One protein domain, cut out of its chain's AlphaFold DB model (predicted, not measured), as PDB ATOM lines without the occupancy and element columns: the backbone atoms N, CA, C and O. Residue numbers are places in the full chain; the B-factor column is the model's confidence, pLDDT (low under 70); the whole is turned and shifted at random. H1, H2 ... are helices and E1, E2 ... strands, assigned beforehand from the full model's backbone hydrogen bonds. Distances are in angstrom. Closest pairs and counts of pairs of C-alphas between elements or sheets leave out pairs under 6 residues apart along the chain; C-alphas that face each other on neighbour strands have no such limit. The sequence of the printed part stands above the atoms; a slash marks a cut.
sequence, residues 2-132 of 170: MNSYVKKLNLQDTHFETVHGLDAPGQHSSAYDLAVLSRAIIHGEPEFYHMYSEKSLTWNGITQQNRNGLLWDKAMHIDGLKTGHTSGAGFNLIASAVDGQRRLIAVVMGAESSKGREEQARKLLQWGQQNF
ATOM      1  N   MET A   2     -38.907 -45.245 -37.888       97.88
ATOM      2  CA  MET A   2     -38.150 -45.018 -36.634       97.88
ATOM      3  C   MET A   2     -36.629 -44.908 -36.858       97.88
ATOM      4  O   MET A   2     -36.033 -43.877 -36.561       97.88
ATOM      5  N   ASN A   3     -36.012 -45.894 -37.520       98.06
ATOM      6  CA  ASN A   3     -34.563 -45.878 -37.782       98.06
ATOM      7  C   ASN A   3     -34.107 -44.784 -38.765       98.06
ATOM      8  O   ASN A   3     -32.922 -44.469 -38.831       98.06
ATOM      9  N   SER A   4     -35.018 -44.151 -39.517       97.94
ATOM     10  CA  SER A   4     -34.647 -42.939 -40.262       97.94
ATOM     11  C   SER A   4     -34.488 -41.729 -39.341       97.94
ATOM     12  O   SER A   4     -33.631 -40.896 -39.611       97.94
ATOM     13  N   TYR A   5     -35.252 -41.637 -38.246       97.00
ATOM     14  CA  TYR A   5     -35.054 -40.592 -37.236       97.00
ATOM     15  C   TYR A   5     -33.815 -40.835 -36.379       97.00
ATOM     16  O   TYR A   5     -33.123 -39.872 -36.077       97.00
ATOM     17  N   VAL A   6     -33.472 -42.094 -36.087       98.06
ATOM     18  CA  VAL A   6     -32.178 -42.461 -35.477       98.06
ATOM     19  C   VAL A   6     -31.023 -41.827 -36.259       98.06
ATOM     20  O   VAL A   6     -30.217 -41.099 -35.690       98.06
ATOM     21  N   LYS A   7     -31.010 -42.003 -37.590       97.31
ATOM     22  CA  LYS A   7     -30.003 -41.387 -38.470       97.31
ATOM     23  C   LYS A   7     -30.077 -39.857 -38.482       97.31
ATOM     24  O   LYS A   7     -29.044 -39.208 -38.385       97.31
ATOM     25  N   LYS A   8     -31.279 -39.272 -38.585       96.69
ATOM     26  CA  LYS A   8     -31.464 -37.805 -38.600       96.69
ATOM     27  C   LYS A   8     -30.993 -37.129 -37.311       96.69
ATOM     28  O   LYS A   8     -30.464 -36.028 -37.370       96.69
ATOM     29  N   LEU A   9     -31.206 -37.778 -36.168       96.25
ATOM     30  CA  LEU A   9     -30.801 -37.292 -34.847       96.25
ATOM     31  C   LEU A   9     -29.371 -37.711 -34.474       96.25
ATOM     32  O   LEU A   9     -28.898 -37.340 -33.404       96.25
ATOM     33  N   ASN A  10     -28.688 -38.451 -35.354       97.50
ATOM     34  CA  ASN A  10     -27.326 -38.942 -35.164       97.50
ATOM     35  C   ASN A  10     -27.141 -39.794 -33.889       97.50
ATOM     36  O   ASN A  10     -26.107 -39.703 -33.226       97.50
ATOM     37  N   LEU A  11     -28.146 -40.612 -33.559       97.94
ATOM     38  CA  LEU A  11     -28.125 -41.533 -32.418       97.94
ATOM     39  C   LEU A  11     -27.212 -42.722 -32.758       97.94
ATOM     40  O   LEU A  11     -27.521 -43.477 -33.682       97.94
ATOM     41  N   GLN A  12     -26.073 -42.845 -32.076       98.00
ATOM     42  CA  GLN A  12     -25.004 -43.786 -32.453       98.00
ATOM     43  C   GLN A  12     -25.231 -45.201 -31.921       98.00
ATOM     44  O   GLN A  12     -24.799 -46.169 -32.539       98.00
ATOM     45  N   ASP A  13     -25.932 -45.312 -30.799       98.19
ATOM     46  CA  ASP A  13     -26.082 -46.537 -30.021       98.19
ATOM     47  C   ASP A  13     -27.552 -46.967 -29.962       98.19
ATOM     48  O   ASP A  13     -27.993 -47.554 -28.974       98.19
ATOM     49  N   THR A  14     -28.339 -46.630 -30.991       98.44
ATOM     50  CA  THR A  14     -29.782 -46.889 -31.036       98.44
ATOM     51  C   THR A  14     -30.210 -47.553 -32.333       98.44
ATOM     52  O   THR A  14     -29.947 -47.060 -33.425       98.44
ATOM     53  N   HIS A  15     -30.983 -48.629 -32.209       98.06
ATOM     54  CA  HIS A  15     -31.659 -49.284 -33.323       98.06
ATOM     55  C   HIS A  15     -32.981 -49.891 -32.850       98.06
ATOM     56  O   HIS A  15     -33.031 -50.600 -31.843       98.06
ATOM     57  N   PHE A  16     -34.061 -49.615 -33.581       98.19
ATOM     58  CA  PHE A  16     -35.400 -50.105 -33.265       98.19
ATOM     59  C   PHE A  16     -35.817 -51.232 -34.209       98.19
ATOM     60  O   PHE A  16     -35.772 -51.066 -35.427       98.19
ATOM     61  N   GLU A  17     -36.308 -52.331 -33.640       97.94
ATOM     62  CA  GLU A  17     -36.907 -53.447 -34.392       97.94
ATOM     63  C   GLU A  17     -38.434 -53.471 -34.256       97.94
ATOM     64  O   GLU A  17     -39.147 -53.932 -35.145       97.94
ATOM     65  N   THR A  18     -38.961 -52.941 -33.150       96.38
ATOM     66  CA  THR A  18     -40.393 -52.948 -32.842       96.38
ATOM     67  C   THR A  18     -40.915 -51.549 -32.550       96.38
ATOM     68  O   THR A  18     -40.188 -50.666 -32.099       96.38
ATOM     69  N   VAL A  19     -42.217 -51.356 -32.762       96.19
ATOM     70  CA  VAL A  19     -42.899 -50.078 -32.493       96.19
ATOM     71  C   VAL A  19     -43.247 -49.874 -31.015       96.19
ATOM     72  O   VAL A  19     -43.513 -48.753 -30.596       96.19
ATOM     73  N   HIS A  20     -43.269 -50.949 -30.224       92.69
ATOM     74  CA  HIS A  20     -43.713 -50.942 -28.825       92.69
ATOM     75  C   HIS A  20     -42.575 -51.164 -27.816       92.69
ATOM     76  O   HIS A  20     -42.782 -50.959 -26.621       92.69
ATOM     77  N   GLY A  21     -41.389 -51.585 -28.270       90.44
ATOM     78  CA  GLY A  21     -40.224 -51.793 -27.408       90.44
ATOM     79  C   GLY A  21     -40.256 -53.088 -26.590       90.44
ATOM     80  O   GLY A  21     -39.639 -53.135 -25.531       90.44
ATOM     81  N   LEU A  22     -40.966 -54.128 -27.054       90.44
ATOM     82  CA  LEU A  22     -40.771 -55.470 -26.477       90.44
ATOM     83  C   LEU A  22     -39.423 -56.000 -26.969       90.44
ATOM     84  O   LEU A  22     -38.958 -55.581 -28.031       90.44
ATOM     85  N   ASP A  23     -38.815 -56.900 -26.198       89.44
ATOM     86  CA  ASP A  23     -37.497 -57.450 -26.510       89.44
ATOM     87  C   ASP A  23     -37.492 -58.080 -27.913       89.44
ATOM     88  O   ASP A  23     -38.342 -58.904 -28.255       89.44
ATOM     89  N   ALA A  24     -36.524 -57.669 -28.728       93.69
ATOM     90  CA  ALA A  24     -36.315 -58.167 -30.077       93.69
ATOM     91  C   ALA A  24     -34.805 -58.232 -30.356       93.69
ATOM     92  O   ALA A  24     -34.087 -57.300 -29.976       93.69
ATOM     93  N   PRO A  25     -34.298 -59.299 -31.001       94.50
ATOM     94  CA  PRO A  25     -32.886 -59.390 -31.360       94.50
ATOM     95  C   PRO A  25     -32.441 -58.177 -32.185       94.50
ATOM     96  O   PRO A  25     -33.072 -57.855 -33.183       94.50
ATOM     97  N   GLY A  26     -31.364 -57.507 -31.765       94.62
ATOM     98  CA  GLY A  26     -30.835 -56.314 -32.439       94.62
ATOM     99  C   GLY A  26     -31.423 -54.980 -31.963       94.62
ATOM    100  O   GLY A  26     -30.813 -53.942 -32.212       94.62
ATOM    101  N   GLN A  27     -32.534 -54.973 -31.219       97.38
ATOM    102  CA  GLN A  27     -33.103 -53.745 -30.657       97.38
ATOM    103  C   GLN A  27     -32.293 -53.254 -29.451       97.38
ATOM    104  O   GLN A  27     -32.138 -53.981 -28.471       97.38
ATOM    105  N   HIS A  28     -31.813 -52.013 -29.495       96.81
ATOM    106  CA  HIS A  28     -31.031 -51.411 -28.412       96.81
ATOM    107  C   HIS A  28     -31.087 -49.877 -28.447       96.81
ATOM    108  O   HIS A  28     -31.516 -49.277 -29.432       96.81
ATOM    109  N   SER A  29     -30.691 -49.249 -27.341       97.69
ATOM    110  CA  SER A  29     -30.490 -47.803 -27.209       97.69
ATOM    111  C   SER A  29     -29.500 -47.524 -26.068       97.69
ATOM    112  O   SER A  29     -29.211 -48.425 -25.273       97.69
ATOM    113  N   SER A  30     -29.025 -46.285 -25.941       98.12
ATOM    114  CA  SER A  30     -28.201 -45.818 -24.820       98.12
ATOM    115  C   SER A  30     -28.891 -44.699 -24.039       98.12
ATOM    116  O   SER A  30     -29.794 -44.022 -24.534       98.12
ATOM    117  N   ALA A  31     -28.451 -44.463 -22.799       98.00
ATOM    118  CA  ALA A  31     -29.015 -43.397 -21.971       98.00
ATOM    119  C   ALA A  31     -28.849 -42.010 -22.618       98.00
ATOM    120  O   ALA A  31     -29.750 -41.174 -22.535       98.00
ATOM    121  N   TYR A  32     -27.715 -41.784 -23.288       98.31
ATOM    122  CA  TYR A  32     -27.430 -40.537 -23.990       98.31
ATOM    123  C   TYR A  32     -28.346 -40.346 -25.203       98.31
ATOM    124  O   TYR A  32     -28.995 -39.306 -25.320       98.31
ATOM    125  N   ASP A  33     -28.470 -41.361 -26.059       98.50
ATOM    126  CA  ASP A  33     -29.324 -41.282 -27.244       98.50
ATOM    127  C   ASP A  33     -30.793 -41.063 -26.875       98.50
ATOM    128  O   ASP A  33     -31.489 -40.265 -27.505       98.50
ATOM    129  N   LEU A  34     -31.266 -41.712 -25.806       98.31
ATOM    130  CA  LEU A  34     -32.611 -41.490 -25.280       98.31
ATOM    131  C   LEU A  34     -32.799 -40.066 -24.747       98.31
ATOM    132  O   LEU A  34     -33.884 -39.505 -24.911       98.31
ATOM    133  N   ALA A  35     -31.776 -39.450 -24.149       98.31
ATOM    134  CA  ALA A  35     -31.840 -38.050 -23.732       98.31
ATOM    135  C   ALA A  35     -31.931 -37.107 -24.946       98.31
ATOM    136  O   ALA A  35     -32.758 -36.191 -24.954       98.31
ATOM    137  N   VAL A  36     -31.146 -37.368 -26.000       98.12
ATOM    138  CA  VAL A  36     -31.194 -36.616 -27.267       98.12
ATOM    139  C   VAL A  36     -32.561 -36.761 -27.939       98.12
ATOM    140  O   VAL A  36     -33.161 -35.757 -28.327       98.12
ATOM    141  N   LEU A  37     -33.086 -37.986 -28.023       97.50
ATOM    142  CA  LEU A  37     -34.415 -38.263 -28.563       97.50
ATOM    143  C   LEU A  37     -35.512 -37.562 -27.752       97.50
ATOM    144  O   LEU A  37     -36.413 -36.961 -28.328       97.50
ATOM    145  N   SER A  38     -35.418 -37.589 -26.422       97.56
ATOM    146  CA  SER A  38     -36.384 -36.919 -25.544       97.56
ATOM    147  C   SER A  38     -36.390 -35.413 -25.763       97.56
ATOM    148  O   SER A  38     -37.457 -34.821 -25.894       97.56
ATOM    149  N   ARG A  39     -35.208 -34.796 -25.885       96.44
ATOM    150  CA  ARG A  39     -35.086 -33.383 -26.254       96.44
ATOM    151  C   ARG A  39     -35.753 -33.109 -27.607       96.44
ATOM    152  O   ARG A  39     -36.520 -32.159 -27.717       96.44
ATOM    153  N   ALA A  40     -35.512 -33.952 -28.612       96.44
ATOM    154  CA  ALA A  40     -36.125 -33.792 -29.930       96.44
ATOM    155  C   ALA A  40     -37.661 -33.881 -29.887       96.44
ATOM    156  O   ALA A  40     -38.321 -33.089 -30.549       96.44
ATOM    157  N   ILE A  41     -38.235 -34.781 -29.081       95.75
ATOM    158  CA  ILE A  41     -39.694 -34.878 -28.884       95.75
ATOM    159  C   ILE A  41     -40.239 -33.603 -28.230       95.75
ATOM    160  O   ILE A  41     -41.227 -33.046 -28.696       95.75
ATOM    161  N   ILE A  42     -39.581 -33.126 -27.170       95.81
ATOM    162  CA  ILE A  42     -40.020 -31.956 -26.397       95.81
ATOM    163  C   ILE A  42     -40.094 -30.697 -27.264       95.81
ATOM    164  O   ILE A  42     -41.048 -29.931 -27.142       95.81
ATOM    165  N   HIS A  43     -39.103 -30.482 -28.131       92.00
ATOM    166  CA  HIS A  43     -39.051 -29.292 -28.985       92.00
ATOM    167  C   HIS A  43     -39.777 -29.470 -30.322       92.00
ATOM    168  O   HIS A  43     -40.333 -28.506 -30.838       92.00
ATOM    169  N   GLY A  44     -39.756 -30.672 -30.897       93.00
ATOM    170  CA  GLY A  44     -40.318 -30.931 -32.222       93.00
ATOM    171  C   GLY A  44     -41.829 -31.143 -32.222       93.00
ATOM    172  O   GLY A  44     -42.477 -30.816 -33.206       93.00
ATOM    173  N   GLU A  45     -42.383 -31.667 -31.128       92.12
ATOM    174  CA  GLU A  45     -43.776 -32.125 -31.056       92.12
ATOM    175  C   GLU A  45     -44.470 -31.634 -29.763       92.12
ATOM    176  O   GLU A  45     -45.026 -32.440 -29.006       92.12
ATOM    177  N   PRO A  46     -44.444 -30.320 -29.445       90.38
ATOM    178  CA  PRO A  46     -44.960 -29.803 -28.173       90.38
ATOM    179  C   PRO A  46     -46.458 -30.084 -27.989       90.38
ATOM    180  O   PRO A  46     -46.920 -30.333 -26.873       90.38
ATOM    181  N   GLU A  47     -47.206 -30.115 -29.094       90.88
ATOM    182  CA  GLU A  47     -48.625 -30.463 -29.107       90.88
ATOM    183  C   GLU A  47     -48.894 -31.913 -28.710       90.88
ATOM    184  O   GLU A  47     -49.985 -32.199 -28.245       90.88
ATOM    185  N   PHE A  48     -47.925 -32.823 -28.816       93.06
ATOM    186  CA  PHE A  48     -48.078 -34.203 -28.352       93.06
ATOM    187  C   PHE A  48     -47.381 -34.440 -27.016       93.06
ATOM    188  O   PHE A  48     -47.826 -35.269 -26.220       93.06
ATOM    189  N   TYR A  49     -46.309 -33.695 -26.737       95.38
ATOM    190  CA  TYR A  49     -45.521 -33.870 -25.523       95.38
ATOM    191  C   TYR A  49     -46.348 -33.671 -24.240       95.38
ATOM    192  O   TYR A  49     -46.148 -34.393 -23.264       95.38
ATOM    193  N   HIS A  50     -47.332 -32.764 -24.245       93.38
ATOM    194  CA  HIS A  50     -48.177 -32.518 -23.071       93.38
ATOM    195  C   HIS A  50     -48.900 -33.781 -22.558       93.38
ATOM    196  O   HIS A  50     -49.098 -33.914 -21.346       93.38
ATOM    197  N   MET A  51     -49.209 -34.743 -23.438       95.56
ATOM    198  CA  MET A  51     -49.862 -36.007 -23.069       95.56
ATOM    199  C   MET A  51     -49.025 -36.837 -22.082       95.56
ATOM    200  O   MET A  51     -49.578 -37.586 -21.280       95.56
ATOM    201  N   TYR A  52     -47.693 -36.694 -22.075       97.00
ATOM    202  CA  TYR A  52     -46.831 -37.412 -21.123       97.00
ATOM    203  C   TYR A  52     -47.046 -36.983 -19.666       97.00
ATOM    204  O   TYR A  52     -46.728 -37.754 -18.755       97.00
ATOM    205  N   SER A  53     -47.606 -35.789 -19.448       96.19
ATOM    206  CA  SER A  53     -47.908 -35.240 -18.123       96.19
ATOM    207  C   SER A  53     -49.313 -35.588 -17.614       96.19
ATOM    208  O   SER A  53     -49.607 -35.386 -16.431       96.19
ATOM    209  N   GLU A  54     -50.176 -36.155 -18.465       96.81
ATOM    210  CA  GLU A  54     -51.498 -36.616 -18.051       96.81
ATOM    211  C   GLU A  54     -51.362 -37.735 -17.017       96.81
ATOM    212  O   GLU A  54     -50.710 -38.757 -17.242       96.81
ATOM    213  N   LYS A  55     -51.976 -37.541 -15.846       97.00
ATOM    214  CA  LYS A  55     -51.849 -38.474 -14.715       97.00
ATOM    215  C   LYS A  55     -52.699 -39.725 -14.875       97.00
ATOM    216  O   LYS A  55     -52.386 -40.752 -14.277       97.00
ATOM    217  N   SER A  56     -53.754 -39.656 -15.678       97.19
ATOM    218  CA  SER A  56     -54.639 -40.785 -15.925       97.19
ATOM    219  C   SER A  56     -55.382 -40.640 -17.240       97.19
ATOM    220  O   SER A  56     -55.769 -39.533 -17.600       97.19
ATOM    221  N   LEU A  57     -55.688 -41.773 -17.862       97.31
ATOM    222  CA  LEU A  57     -56.535 -41.875 -19.044       97.31
ATOM    223  C   LEU A  57     -57.676 -42.853 -18.756       97.31
ATOM    224  O   LEU A  57     -57.427 -43.986 -18.341       97.31
ATOM    225  N   THR A  58     -58.920 -42.443 -19.001       97.56
ATOM    226  CA  THR A  58     -60.070 -43.359 -18.976       97.56
ATOM    227  C   THR A  58     -60.392 -43.796 -20.393       97.56
ATOM    228  O   THR A  58     -60.770 -42.982 -21.229       97.56
ATOM    229  N   TRP A  59     -60.274 -45.096 -20.649       96.75
ATOM    230  CA  TRP A  59     -60.630 -45.698 -21.930       96.75
ATOM    231  C   TRP A  59     -61.527 -46.905 -21.699       96.75
ATOM    232  O   TRP A  59     -61.248 -47.730 -20.831       96.75
ATOM    233  N   ASN A  60     -62.614 -47.002 -22.467       97.12
ATOM    234  CA  ASN A  60     -63.582 -48.095 -22.362       97.12
ATOM    235  C   ASN A  60     -64.076 -48.343 -20.915       97.12
ATOM    236  O   ASN A  60     -64.146 -49.477 -20.449       97.12
ATOM    237  N   GLY A  61     -64.340 -47.260 -20.172       97.12
ATOM    238  CA  GLY A  61     -64.797 -47.311 -18.777       97.12
ATOM    239  C   GLY A  61     -63.723 -47.663 -17.738       97.12
ATOM    240  O   GLY A  61     -64.036 -47.716 -16.552       97.12
ATOM    241  N   ILE A  62     -62.467 -47.876 -18.144       97.88
ATOM    242  CA  ILE A  62     -61.368 -48.253 -17.250       97.88
ATOM    243  C   ILE A  62     -60.366 -47.104 -17.168       97.88
ATOM    244  O   ILE A  62     -59.749 -46.718 -18.163       97.88
ATOM    245  N   THR A  63     -60.176 -46.569 -15.963       98.06
ATOM    246  CA  THR A  63     -59.153 -45.556 -15.691       98.06
ATOM    247  C   THR A  63     -57.795 -46.211 -15.471       98.06
ATOM    248  O   THR A  63     -57.617 -47.048 -14.589       98.06
ATOM    249  N   GLN A  64     -56.813 -45.779 -16.253       97.81
ATOM    250  CA  GLN A  64     -55.425 -46.211 -16.179       97.81
ATOM    251  C   GLN A  64     -54.571 -45.048 -15.692       97.81
ATOM    252  O   GLN A  64     -54.638 -43.951 -16.240       97.81
ATOM    253  N   GLN A  65     -53.769 -45.287 -14.660       97.69
ATOM    254  CA  GLN A  65     -52.846 -44.285 -14.135       97.69
ATOM    255  C   GLN A  65     -51.560 -44.257 -14.959       97.69
ATOM    256  O   GLN A  65     -51.069 -45.296 -15.419       97.69
ATOM    257  N   ASN A  66     -50.985 -43.068 -15.102       97.62
ATOM    258  CA  ASN A  66     -49.653 -42.912 -15.655       97.62
ATOM    259  C   ASN A  66     -48.645 -43.632 -14.752       97.62
ATOM    260  O   ASN A  66     -48.689 -43.547 -13.528       97.62
ATOM    261  N   ARG A  67     -47.729 -44.383 -15.361       97.12
ATOM    262  CA  ARG A  67     -46.756 -45.192 -14.619       97.12
ATOM    263  C   ARG A  67     -45.549 -44.390 -14.137       97.12
ATOM    264  O   ARG A  67     -44.717 -44.954 -13.435       97.12
ATOM    265  N   ASN A  68     -45.407 -43.134 -14.558       97.38
ATOM    266  CA  ASN A  68     -44.366 -42.240 -14.069       97.38
ATOM    267  C   ASN A  68     -44.776 -41.636 -12.716       97.38
ATOM    268  O   ASN A  68     -45.418 -40.584 -12.674       97.38
ATOM    269  N   GLY A  69     -44.385 -42.280 -11.609       96.38
ATOM    270  CA  GLY A  69     -44.713 -41.829 -10.253       96.38
ATOM    271  C   GLY A  69     -44.200 -40.423  -9.910       96.38
ATOM    272  O   GLY A  69     -44.750 -39.761  -9.029       96.38
ATOM    273  N   LEU A  70     -43.203 -39.913 -10.641       97.25
ATOM    274  CA  LEU A  70     -42.656 -38.574 -10.415       97.25
ATOM    275  C   LEU A  70     -43.630 -37.443 -10.785       97.25
ATOM    276  O   LEU A  70     -43.481 -36.342 -10.271       97.25
ATOM    277  N   LEU A  71     -44.678 -37.702 -11.579       97.62
ATOM    278  CA  LEU A  71     -45.722 -36.707 -11.884       97.62
ATOM    279  C   LEU A  71     -46.525 -36.257 -10.648       97.62
ATOM    280  O   LEU A  71     -47.218 -35.234 -10.670       97.62
ATOM    281  N   TRP A  72     -46.478 -37.028  -9.561       96.44
ATOM    282  CA  TRP A  72     -47.110 -36.671  -8.290       96.44
ATOM    283  C   TRP A  72     -46.186 -35.884  -7.354       96.44
ATOM    284  O   TRP A  72     -46.653 -35.386  -6.327       96.44
ATOM    285  N   ASP A  73     -44.914 -35.714  -7.719       94.25
ATOM    286  CA  ASP A  73     -43.960 -34.893  -6.982       94.25
ATOM    287  C   ASP A  73     -44.191 -33.404  -7.289       94.25
ATOM    288  O   ASP A  73     -43.855 -32.894  -8.359       94.25
ATOM    289  N   LYS A  74     -44.816 -32.696  -6.342       90.06
ATOM    290  CA  LYS A  74     -45.214 -31.291  -6.517       90.06
ATOM    291  C   LYS A  74     -44.036 -30.316  -6.519       90.06
ATOM    292  O   LYS A  74     -44.217 -29.186  -6.955       90.06
ATOM    293  N   ALA A  75     -42.872 -30.725  -6.012       89.56
ATOM    294  CA  ALA A  75     -41.723 -29.836  -5.853       89.56
ATOM    295  C   ALA A  75     -40.825 -29.792  -7.097       89.56
ATOM    296  O   ALA A  75     -40.029 -28.873  -7.240       89.56
ATOM    297  N   MET A  76     -40.925 -30.789  -7.980       90.88
ATOM    298  CA  MET A  76     -39.960 -30.983  -9.064       90.88
ATOM    299  C   MET A  76     -40.450 -30.552 -10.444       90.88
ATOM    300  O   MET A  76     -39.651 -30.567 -11.377       90.88
ATOM    301  N   HIS A  77     -41.734 -30.201 -10.581       95.12
ATOM    302  CA  HIS A  77     -42.337 -29.775 -11.851       95.12
ATOM    303  C   HIS A  77     -42.049 -30.759 -13.001       95.12
ATOM    304  O   HIS A  77     -41.530 -30.396 -14.057       95.12
ATOM    305  N   ILE A  78     -42.357 -32.038 -12.758       97.56
ATOM    306  CA  ILE A  78     -42.153 -33.128 -13.717       97.56
ATOM    307  C   ILE A  78     -43.279 -33.133 -14.746       97.56
ATOM    308  O   ILE A  78     -44.451 -33.111 -14.372       97.56
ATOM    309  N   ASP A  79     -42.924 -33.221 -16.026       96.81
ATOM    310  CA  ASP A  79     -43.878 -33.211 -17.146       96.81
ATOM    311  C   ASP A  79     -43.695 -34.371 -18.139       96.81
ATOM    312  O   ASP A  79     -44.391 -34.447 -19.147       96.81
ATOM    313  N   GLY A  80     -42.798 -35.315 -17.846       95.25
ATOM    314  CA  GLY A  80     -42.552 -36.463 -18.712       95.25
ATOM    315  C   GLY A  80     -41.493 -37.423 -18.167       95.25
ATOM    316  O   GLY A  80     -41.049 -37.284 -17.029       95.25
ATOM    317  N   LEU A  81     -41.067 -38.432 -18.928       94.38
ATOM    318  CA  LEU A  81     -41.558 -38.794 -20.264       94.38
ATOM    319  C   LEU A  81     -42.061 -40.242 -20.280       94.38
ATOM    320  O   LEU A  81     -43.258 -40.473 -20.427       94.38
ATOM    321  N   LYS A  82     -41.198 -41.244 -20.076       97.19
ATOM    322  CA  LYS A  82     -41.602 -42.649 -20.247       97.19
ATOM    323  C   LYS A  82     -40.942 -43.590 -19.254       97.19
ATOM    324  O   LYS A  82     -39.741 -43.538 -19.015       97.19
ATOM    325  N   THR A  83     -41.739 -44.528 -18.753       96.50
ATOM    326  CA  THR A  83     -41.270 -45.709 -18.021       96.50
ATOM    327  C   THR A  83     -41.170 -46.929 -18.934       96.50
ATOM    328  O   THR A  83     -42.005 -47.126 -19.822       96.50
ATOM    329  N   GLY A  84     -40.178 -47.779 -18.685       94.56
ATOM    330  CA  GLY A  84     -39.979 -49.055 -19.374       94.56
ATOM    331  C   GLY A  84     -39.586 -50.157 -18.395       94.56
ATOM    332  O   GLY A  84     -39.035 -49.876 -17.328       94.56
ATOM    333  N   HIS A  85     -39.925 -51.398 -18.734       94.62
ATOM    334  CA  HIS A  85     -39.467 -52.583 -18.018       94.62
ATOM    335  C   HIS A  85     -39.593 -53.824 -18.903       94.62
ATOM    336  O   HIS A  85     -40.686 -54.115 -19.391       94.62
ATOM    337  N   THR A  86     -38.497 -54.566 -19.033       89.06
ATOM    338  CA  THR A  86     -38.470 -55.957 -19.502       89.06
ATOM    339  C   THR A  86     -37.514 -56.742 -18.608       89.06
ATOM    340  O   THR A  86     -36.666 -56.150 -17.935       89.06
ATOM    341  N   SER A  87     -37.640 -58.069 -18.575       87.25
ATOM    342  CA  SER A  87     -36.745 -58.909 -17.771       87.25
ATOM    343  C   SER A  87     -35.280 -58.768 -18.192       87.25
ATOM    344  O   SER A  87     -34.404 -58.866 -17.341       87.25
ATOM    345  N   GLY A  88     -35.012 -58.507 -19.478       86.31
ATOM    346  CA  GLY A  88     -33.659 -58.285 -19.995       86.31
ATOM    347  C   GLY A  88     -33.112 -56.869 -19.784       86.31
ATOM    348  O   GLY A  88     -31.898 -56.701 -19.719       86.31
ATOM    349  N   ALA A  89     -33.976 -55.853 -19.661       88.38
ATOM    350  CA  ALA A  89     -33.564 -54.445 -19.597       88.38
ATOM    351  C   ALA A  89     -33.665 -53.806 -18.199       88.38
ATOM    352  O   ALA A  89     -33.262 -52.654 -18.028       88.38
ATOM    353  N   GLY A  90     -34.232 -54.506 -17.210       94.50
ATOM    354  CA  GLY A  90     -34.488 -53.959 -15.875       94.50
ATOM    355  C   GLY A  90     -35.521 -52.825 -15.885       94.50
ATOM    356  O   GLY A  90     -36.354 -52.717 -16.790       94.50
ATOM    357  N   PHE A  91     -35.507 -51.977 -14.855       97.62
ATOM    358  CA  PHE A  91     -36.444 -50.859 -14.720       97.62
ATOM    359  C   PHE A  91     -35.848 -49.556 -15.266       97.62
ATOM    360  O   PHE A  91     -34.869 -49.033 -14.738       97.62
ATOM    361  N   ASN A  92     -36.505 -48.986 -16.279       97.94
ATOM    362  CA  ASN A  92     -36.041 -47.800 -16.999       97.94
ATOM    363  C   ASN A  92     -37.001 -46.618 -16.804       97.94
ATOM    364  O   ASN A  92     -38.224 -46.808 -16.746       97.94
ATOM    365  N   LEU A  93     -36.460 -45.403 -16.730       98.44
ATOM    366  CA  LEU A  93     -37.217 -44.153 -16.669       98.44
ATOM    367  C   LEU A  93     -36.469 -43.042 -17.404       98.44
ATOM    368  O   LEU A  93     -35.308 -42.773 -17.119       98.44
ATOM    369  N   ILE A  94     -37.185 -42.353 -18.285       98.62
ATOM    370  CA  ILE A  94     -36.827 -41.024 -18.769       98.62
ATOM    371  C   ILE A  94     -37.737 -40.044 -18.036       98.62
ATOM    372  O   ILE A  94     -38.960 -40.142 -18.167       98.62
ATOM    373  N   ALA A  95     -37.155 -39.120 -17.280       98.19
ATOM    374  CA  ALA A  95     -37.866 -38.071 -16.567       98.19
ATOM    375  C   ALA A  95     -37.434 -36.692 -17.071       98.19
ATOM    376  O   ALA A  95     -36.260 -36.477 -17.363       98.19
ATOM    377  N   SER A  96     -38.378 -35.761 -17.143       98.12
ATOM    378  CA  SER A  96     -38.125 -34.378 -17.536       98.12
ATOM    379  C   SER A  96     -38.727 -33.424 -16.510       98.12
ATOM    380  O   SER A  96     -39.867 -33.618 -16.088       98.12
ATOM    381  N   ALA A  97     -37.945 -32.424 -16.109       97.25
ATOM    382  CA  ALA A  97     -38.297 -31.429 -15.099       97.25
ATOM    383  C   ALA A  97     -38.078 -30.014 -15.636       97.25
ATOM    384  O   ALA A  97     -37.077 -29.763 -16.316       97.25
ATOM    385  N   VAL A  98     -38.968 -29.090 -15.275       94.75
ATOM    386  CA  VAL A  98     -38.875 -27.670 -15.650       94.75
ATOM    387  C   VAL A  98     -38.691 -26.801 -14.413       94.75
ATOM    388  O   VAL A  98     -39.413 -26.935 -13.437       94.75
ATOM    389  N   ASP A  99     -37.737 -25.881 -14.459       89.31
ATOM    390  CA  ASP A  99     -37.474 -24.906 -13.403       89.31
ATOM    391  C   ASP A  99     -37.293 -23.521 -14.038       89.31
ATOM    392  O   ASP A  99     -36.258 -23.217 -14.641       89.31
ATOM    393  N   GLY A 100     -38.349 -22.705 -13.993       87.88
ATOM    394  CA  GLY A 100     -38.424 -21.451 -14.741       87.88
ATOM    395  C   GLY A 100     -38.303 -21.691 -16.251       87.88
ATOM    396  O   GLY A 100     -39.153 -22.344 -16.848       87.88
ATOM    397  N   GLN A 101     -37.241 -21.163 -16.864       86.31
ATOM    398  CA  GLN A 101     -36.922 -21.360 -18.290       86.31
ATOM    399  C   GLN A 101     -35.991 -22.555 -18.548       86.31
ATOM    400  O   GLN A 101     -35.687 -22.883 -19.693       86.31
ATOM    401  N   ARG A 102     -35.495 -23.208 -17.493       90.56
ATOM    402  CA  ARG A 102     -34.558 -24.322 -17.611       90.56
ATOM    403  C   ARG A 102     -35.308 -25.643 -17.629       90.56
ATOM    404  O   ARG A 102     -36.198 -25.877 -16.818       90.56
ATOM    405  N   ARG A 103     -34.860 -26.555 -18.487       95.56
ATOM    406  CA  ARG A 103     -35.328 -27.938 -18.531       95.56
ATOM    407  C   ARG A 103     -34.173 -28.902 -18.305       95.56
ATOM    408  O   ARG A 103     -33.100 -28.725 -18.877       95.56
ATOM    409  N   LEU A 104     -34.410 -29.930 -17.499       97.44
ATOM    410  CA  LEU A 104     -33.492 -31.050 -17.305       97.44
ATOM    411  C   LEU A 104     -34.159 -32.351 -17.739       97.44
ATOM    412  O   LEU A 104     -35.353 -32.544 -17.517       97.44
ATOM    413  N   ILE A 105     -33.366 -33.250 -18.317       98.38
ATOM    414  CA  ILE A 105     -33.782 -34.598 -18.711       98.38
ATOM    415  C   ILE A 105     -32.861 -35.585 -17.994       98.38
ATOM    416  O   ILE A 105     -31.641 -35.491 -18.113       98.38
ATOM    417  N   ALA A 106     -33.440 -36.529 -17.260       98.38
ATOM    418  CA  ALA A 106     -32.723 -37.620 -16.612       98.38
ATOM    419  C   ALA A 106     -33.138 -38.953 -17.235       98.38
ATOM    420  O   ALA A 106     -34.328 -39.255 -17.329       98.38
ATOM    421  N   VAL A 107     -32.153 -39.762 -17.621       98.62
ATOM    422  CA  VAL A 107     -32.368 -41.110 -18.153       98.62
ATOM    423  C   VAL A 107     -31.718 -42.118 -17.219       98.62
ATOM    424  O   VAL A 107     -30.513 -42.078 -16.985       98.62
ATOM    425  N   VAL A 108     -32.530 -43.023 -16.682       98.44
ATOM    426  CA  VAL A 108     -32.109 -44.139 -15.835       98.44
ATOM    427  C   VAL A 108     -32.442 -45.431 -16.563       98.44
ATOM    428  O   VAL A 108     -33.591 -45.639 -16.963       98.44
ATOM    429  N   MET A 109     -31.444 -46.298 -16.720       97.75
ATOM    430  CA  MET A 109     -31.589 -47.615 -17.335       97.75
ATOM    431  C   MET A 109     -31.109 -48.709 -16.376       97.75
ATOM    432  O   MET A 109     -30.157 -48.490 -15.631       97.75
ATOM    433  N   GLY A 110     -31.758 -49.874 -16.389       96.88
ATOM    434  CA  GLY A 110     -31.320 -51.060 -15.655       96.88
ATOM    435  C   GLY A 110     -31.466 -50.985 -14.134       96.88
ATOM    436  O   GLY A 110     -30.714 -51.651 -13.430       96.88
ATOM    437  N   ALA A 111     -32.395 -50.189 -13.592       97.12
ATOM    438  CA  ALA A 111     -32.607 -50.163 -12.144       97.12
ATOM    439  C   ALA A 111     -33.223 -51.481 -11.638       97.12
ATOM    440  O   ALA A 111     -33.953 -52.158 -12.362       97.12
ATOM    441  N   GLU A 112     -32.994 -51.802 -10.364       95.06
ATOM    442  CA  GLU A 112     -33.449 -53.056  -9.740       95.06
ATOM    443  C   GLU A 112     -34.959 -53.099  -9.461       95.06
ATOM    444  O   GLU A 112     -35.545 -54.172  -9.331       95.06
ATOM    445  N   SER A 113     -35.620 -51.940  -9.351       96.94
ATOM    446  CA  SER A 113     -37.053 -51.871  -9.048       96.94
ATOM    447  C   SER A 113     -37.744 -50.647  -9.647       96.94
ATOM    448  O   SER A 113     -37.118 -49.625  -9.946       96.94
ATOM    449  N   SER A 114     -39.075 -50.724  -9.760       95.62
ATOM    450  CA  SER A 114     -39.908 -49.607 -10.232       95.62
ATOM    451  C   SER A 114     -39.775 -48.361  -9.357       95.62
ATOM    452  O   SER A 114     -39.774 -47.251  -9.881       95.62
ATOM    453  N   LYS A 115     -39.654 -48.530  -8.036       96.31
ATOM    454  CA  LYS A 115     -39.436 -47.405  -7.120       96.31
ATOM    455  C   LYS A 115     -37.995 -46.899  -7.205       96.31
ATOM    456  O   LYS A 115     -37.766 -45.694  -7.217       96.31
ATOM    457  N   GLY A 116     -37.035 -47.812  -7.363       97.44
ATOM    458  CA  GLY A 116     -35.618 -47.490  -7.518       97.44
ATOM    459  C   GLY A 116     -35.344 -46.572  -8.709       97.44
ATOM    460  O   GLY A 116     -34.684 -45.551  -8.535       97.44
ATOM    461  N   ARG A 117     -35.902 -46.855  -9.899       97.62
ATOM    462  CA  ARG A 117     -35.724 -45.964 -11.070       97.62
ATOM    463  C   ARG A 117     -36.222 -44.537 -10.812       97.62
ATOM    464  O   ARG A 117     -35.587 -43.585 -11.254       97.62
ATOM    465  N   GLU A 118     -37.325 -44.382 -10.075       98.00
ATOM    466  CA  GLU A 118     -37.898 -43.075  -9.737       98.00
ATOM    467  C   GLU A 118     -37.027 -42.338  -8.719       98.00
ATOM    468  O   GLU A 118     -36.768 -41.147  -8.870       98.00
ATOM    469  N   GLU A 119     -36.521 -43.040  -7.705       97.88
ATOM    470  CA  GLU A 119     -35.606 -42.467  -6.715       97.88
ATOM    471  C   GLU A 119     -34.285 -42.003  -7.338       97.88
ATOM    472  O   GLU A 119     -33.811 -40.915  -7.005       97.88
ATOM    473  N   GLN A 120     -33.707 -42.776  -8.262       98.12
ATOM    474  CA  GLN A 120     -32.474 -42.379  -8.950       98.12
ATOM    475  C   GLN A 120     -32.701 -41.185  -9.882       98.12
ATOM    476  O   GLN A 120     -31.934 -40.223  -9.838       98.12
ATOM    477  N   ALA A 121     -33.786 -41.188 -10.662       98.12
ATOM    478  CA  ALA A 121     -34.124 -40.055 -11.522       98.12
ATOM    479  C   ALA A 121     -34.390 -38.782 -10.702       98.12
ATOM    480  O   ALA A 121     -33.888 -37.713 -11.049       98.12
ATOM    481  N   ARG A 122     -35.100 -38.900  -9.569       97.69
ATOM    482  CA  ARG A 122     -35.309 -37.797  -8.620       97.69
ATOM    483  C   ARG A 122     -33.980 -37.207  -8.148       97.69
ATOM    484  O   ARG A 122     -33.808 -35.994  -8.216       97.69
ATOM    485  N   LYS A 123     -33.042 -38.047  -7.702       97.81
ATOM    486  CA  LYS A 123     -31.721 -37.599  -7.224       97.81
ATOM    487  C   LYS A 123     -30.947 -36.844  -8.304       97.81
ATOM    488  O   LYS A 123     -30.421 -35.773  -8.020       97.81
ATOM    489  N   LEU A 124     -30.913 -37.366  -9.532       97.81
ATOM    490  CA  LEU A 124     -30.221 -36.723 -10.656       97.81
ATOM    491  C   LEU A 124     -30.809 -35.347 -10.980       97.81
ATOM    492  O   LEU A 124     -30.069 -34.372 -11.106       97.81
ATOM    493  N   LEU A 125     -32.137 -35.260 -11.077       97.44
ATOM    494  CA  LEU A 125     -32.828 -34.009 -11.384       97.44
ATOM    495  C   LEU A 125     -32.644 -32.972 -10.271       97.44
ATOM    496  O   LEU A 125     -32.306 -31.830 -10.567       97.44
ATOM    497  N   GLN A 126     -32.794 -33.367  -9.003       96.06
ATOM    498  CA  GLN A 126     -32.580 -32.469  -7.861       96.06
ATOM    499  C   GLN A 126     -31.139 -31.959  -7.806       96.06
ATOM    500  O   GLN A 126     -30.911 -30.761  -7.644       96.06
ATOM    501  N   TRP A 127     -30.161 -32.848  -7.991       96.81
ATOM    502  CA  TRP A 127     -28.756 -32.456  -8.017       96.81
ATOM    503  C   TRP A 127     -28.468 -31.478  -9.162       96.81
ATOM    504  O   TRP A 127     -27.842 -30.442  -8.932       96.81
ATOM    505  N   GLY A 128     -28.979 -31.746 -10.368       95.31
ATOM    506  CA  GLY A 128     -28.835 -30.851 -11.516       95.31
ATOM    507  C   GLY A 128     -29.492 -29.485 -11.295       95.31
ATOM    508  O   GLY A 128     -28.907 -28.457 -11.637       95.31
ATOM    509  N   GLN A 129     -30.673 -29.459 -10.667       92.44
ATOM    510  CA  GLN A 129     -31.373 -28.219 -10.323       92.44
ATOM    511  C   GLN A 129     -30.573 -27.365  -9.335       92.44
ATOM    512  O   GLN A 129     -30.484 -26.152  -9.525       92.44
ATOM    513  N   GLN A 130     -29.975 -27.992  -8.317       93.94
ATOM    514  CA  GLN A 130     -29.260 -27.309  -7.235       93.94
ATOM    515  C   GLN A 130     -27.852 -26.836  -7.618       93.94
ATOM    516  O   GLN A 130     -27.393 -25.828  -7.088       93.94
ATOM    517  N   ASN A 131     -27.151 -27.566  -8.491       96.38
ATOM    518  CA  ASN A 131     -25.710 -27.369  -8.699       96.38
ATOM    519  C   ASN A 131     -25.350 -26.681 -10.021       96.38
ATOM    520  O   ASN A 131     -24.194 -26.316 -10.219       96.38
ATOM    521  N   PHE A 132     -26.310 -26.499 -10.926       94.38
ATOM    522  CA  PHE A 132     -26.067 -25.888 -12.234       94.38
ATOM    523  C   PHE A 132     -27.053 -24.758 -12.496       94.38
ATOM    524  O   PHE A 132     -28.082 -24.655 -11.836       94.38
TER     525      PHE A 132
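AT A GLANCE: This is residues 2 to 132 of the 170 residues of the protein "Penicillin-binding protein" of Salmonella enterica subsp. arizonae (UniProt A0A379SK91). What is the main picture? A twisted slab of three antiparallel strands, E3, E4 and E5, sits in the middle, with the long helix H5 over one face and helix H2 over the other, three layers with helices on both faces of a sheet. The short helices H3 and H4 lie by the E3 edge on opposite faces, residues 58 to 63 at the tip of the thin hairpin E1 and E2 stick out, and H1 with the long link of residues 9 to 30 lies beyond H2, away from the sheet. What is it made of, and how large is it? The printed part has 131 residues with five named helices and five named strands, in the order H1 H2 H3 E1 E2 H4 E3 E4 E5 H5, and its class is mixed, helices and strands. The larger sheet has the order E3 - E4 - E5, all antiparallel; the whole is compact, with a radius of gyration of the C-alphas of 15.0 A and spans of 43 by 39 by 33 A.

IN THESE COORDINATES: Where is the larger sheet? E3 is residues 78 to 86, 23.8 A from first to last C-alpha, E4 is residues 90 to 99, 29.3 A, and E5 is residues 102 to 111, 26.5 A. C-alpha 90, where E4 begins, is at (-34.488, -53.959, -15.875). Where are the helices? H5 is residues 114 to 131, 26.4 A long, and ends at C-alpha 131 at (-25.710, -27.369, -8.699); H2 is residues 31 to 44, 19.7 A long. H1 is residues 2 to 8, beginning at C-alpha 2 at (-38.150, -45.018, -36.634), H3 is residues 46 to 53, and H4 is residues 69 to 72. Where is the other pair of strands? E1 is residues 56 to 59 and E2 is residues 62 to 65.

HOW THE PARTS SIT: How is the larger sheet joined? E3, E4 and E5 form a meander, each strand the antiparallel neighbour of the one before, and the sheet is twisted, with C-alphas up to 4.1 A off its best plane. In the hairpin E3 and E4, N 84 and O 92 are within hydrogen-bond range at 2.9 A; in the hairpin E4 and E5, N 95 and O 106 are at 2.8 A. What is on its faces? H5 is on the sheet at a height of 7.4 A, over E4 and E5, and its closest C-alphas to E5 are those of Arg 117 and Ala 111, 5.3 A apart. H2 is on the opposite face at a height of 9.1 A, also over E4 and E5, and runs slantwise to the strands, at 39 degrees to E5 on the local plane. H3 is on the same face as H2, with the C-alphas of Ser 53 and Asp 79 in E3 4.6 A apart, while H4 is on the same face as H5 and only just touches it, with 3 pairs of C-alphas within 8 A, the closest those of Leu 70 and Glu 118 at 6.6 A. What of E1, E2 and H1? The hairpin E1 and E2 is antiparallel, with N 57 and O 64 at 2.9 A, and both strands are apart from E3, E4 and E5. H1 is not on the sheet, and is only just apart from H2, with closest C-alphas 8.4 A apart. How do the helix backbones run? In H1 and H2 every O i to N i+4 pair is within hydrogen-bond range, in H5 13 of 14, and in H3 0 of 4, beside 4 of 5 O i to N i+3 pairs; H4 is too short for an O i to N i+4 pair.

THE WHOLE: How far does it reach? The two C-alphas farthest apart are those of Asn 60 and Asn 131, at 45.3 A. Is anything cut or long? The printed part has no cut, and the link from H1 to H2, 22 residues, is long, while the other links are tight. How sure is the model? The mean pLDDT of the printed part is 95.8, and no printed residue is under 70.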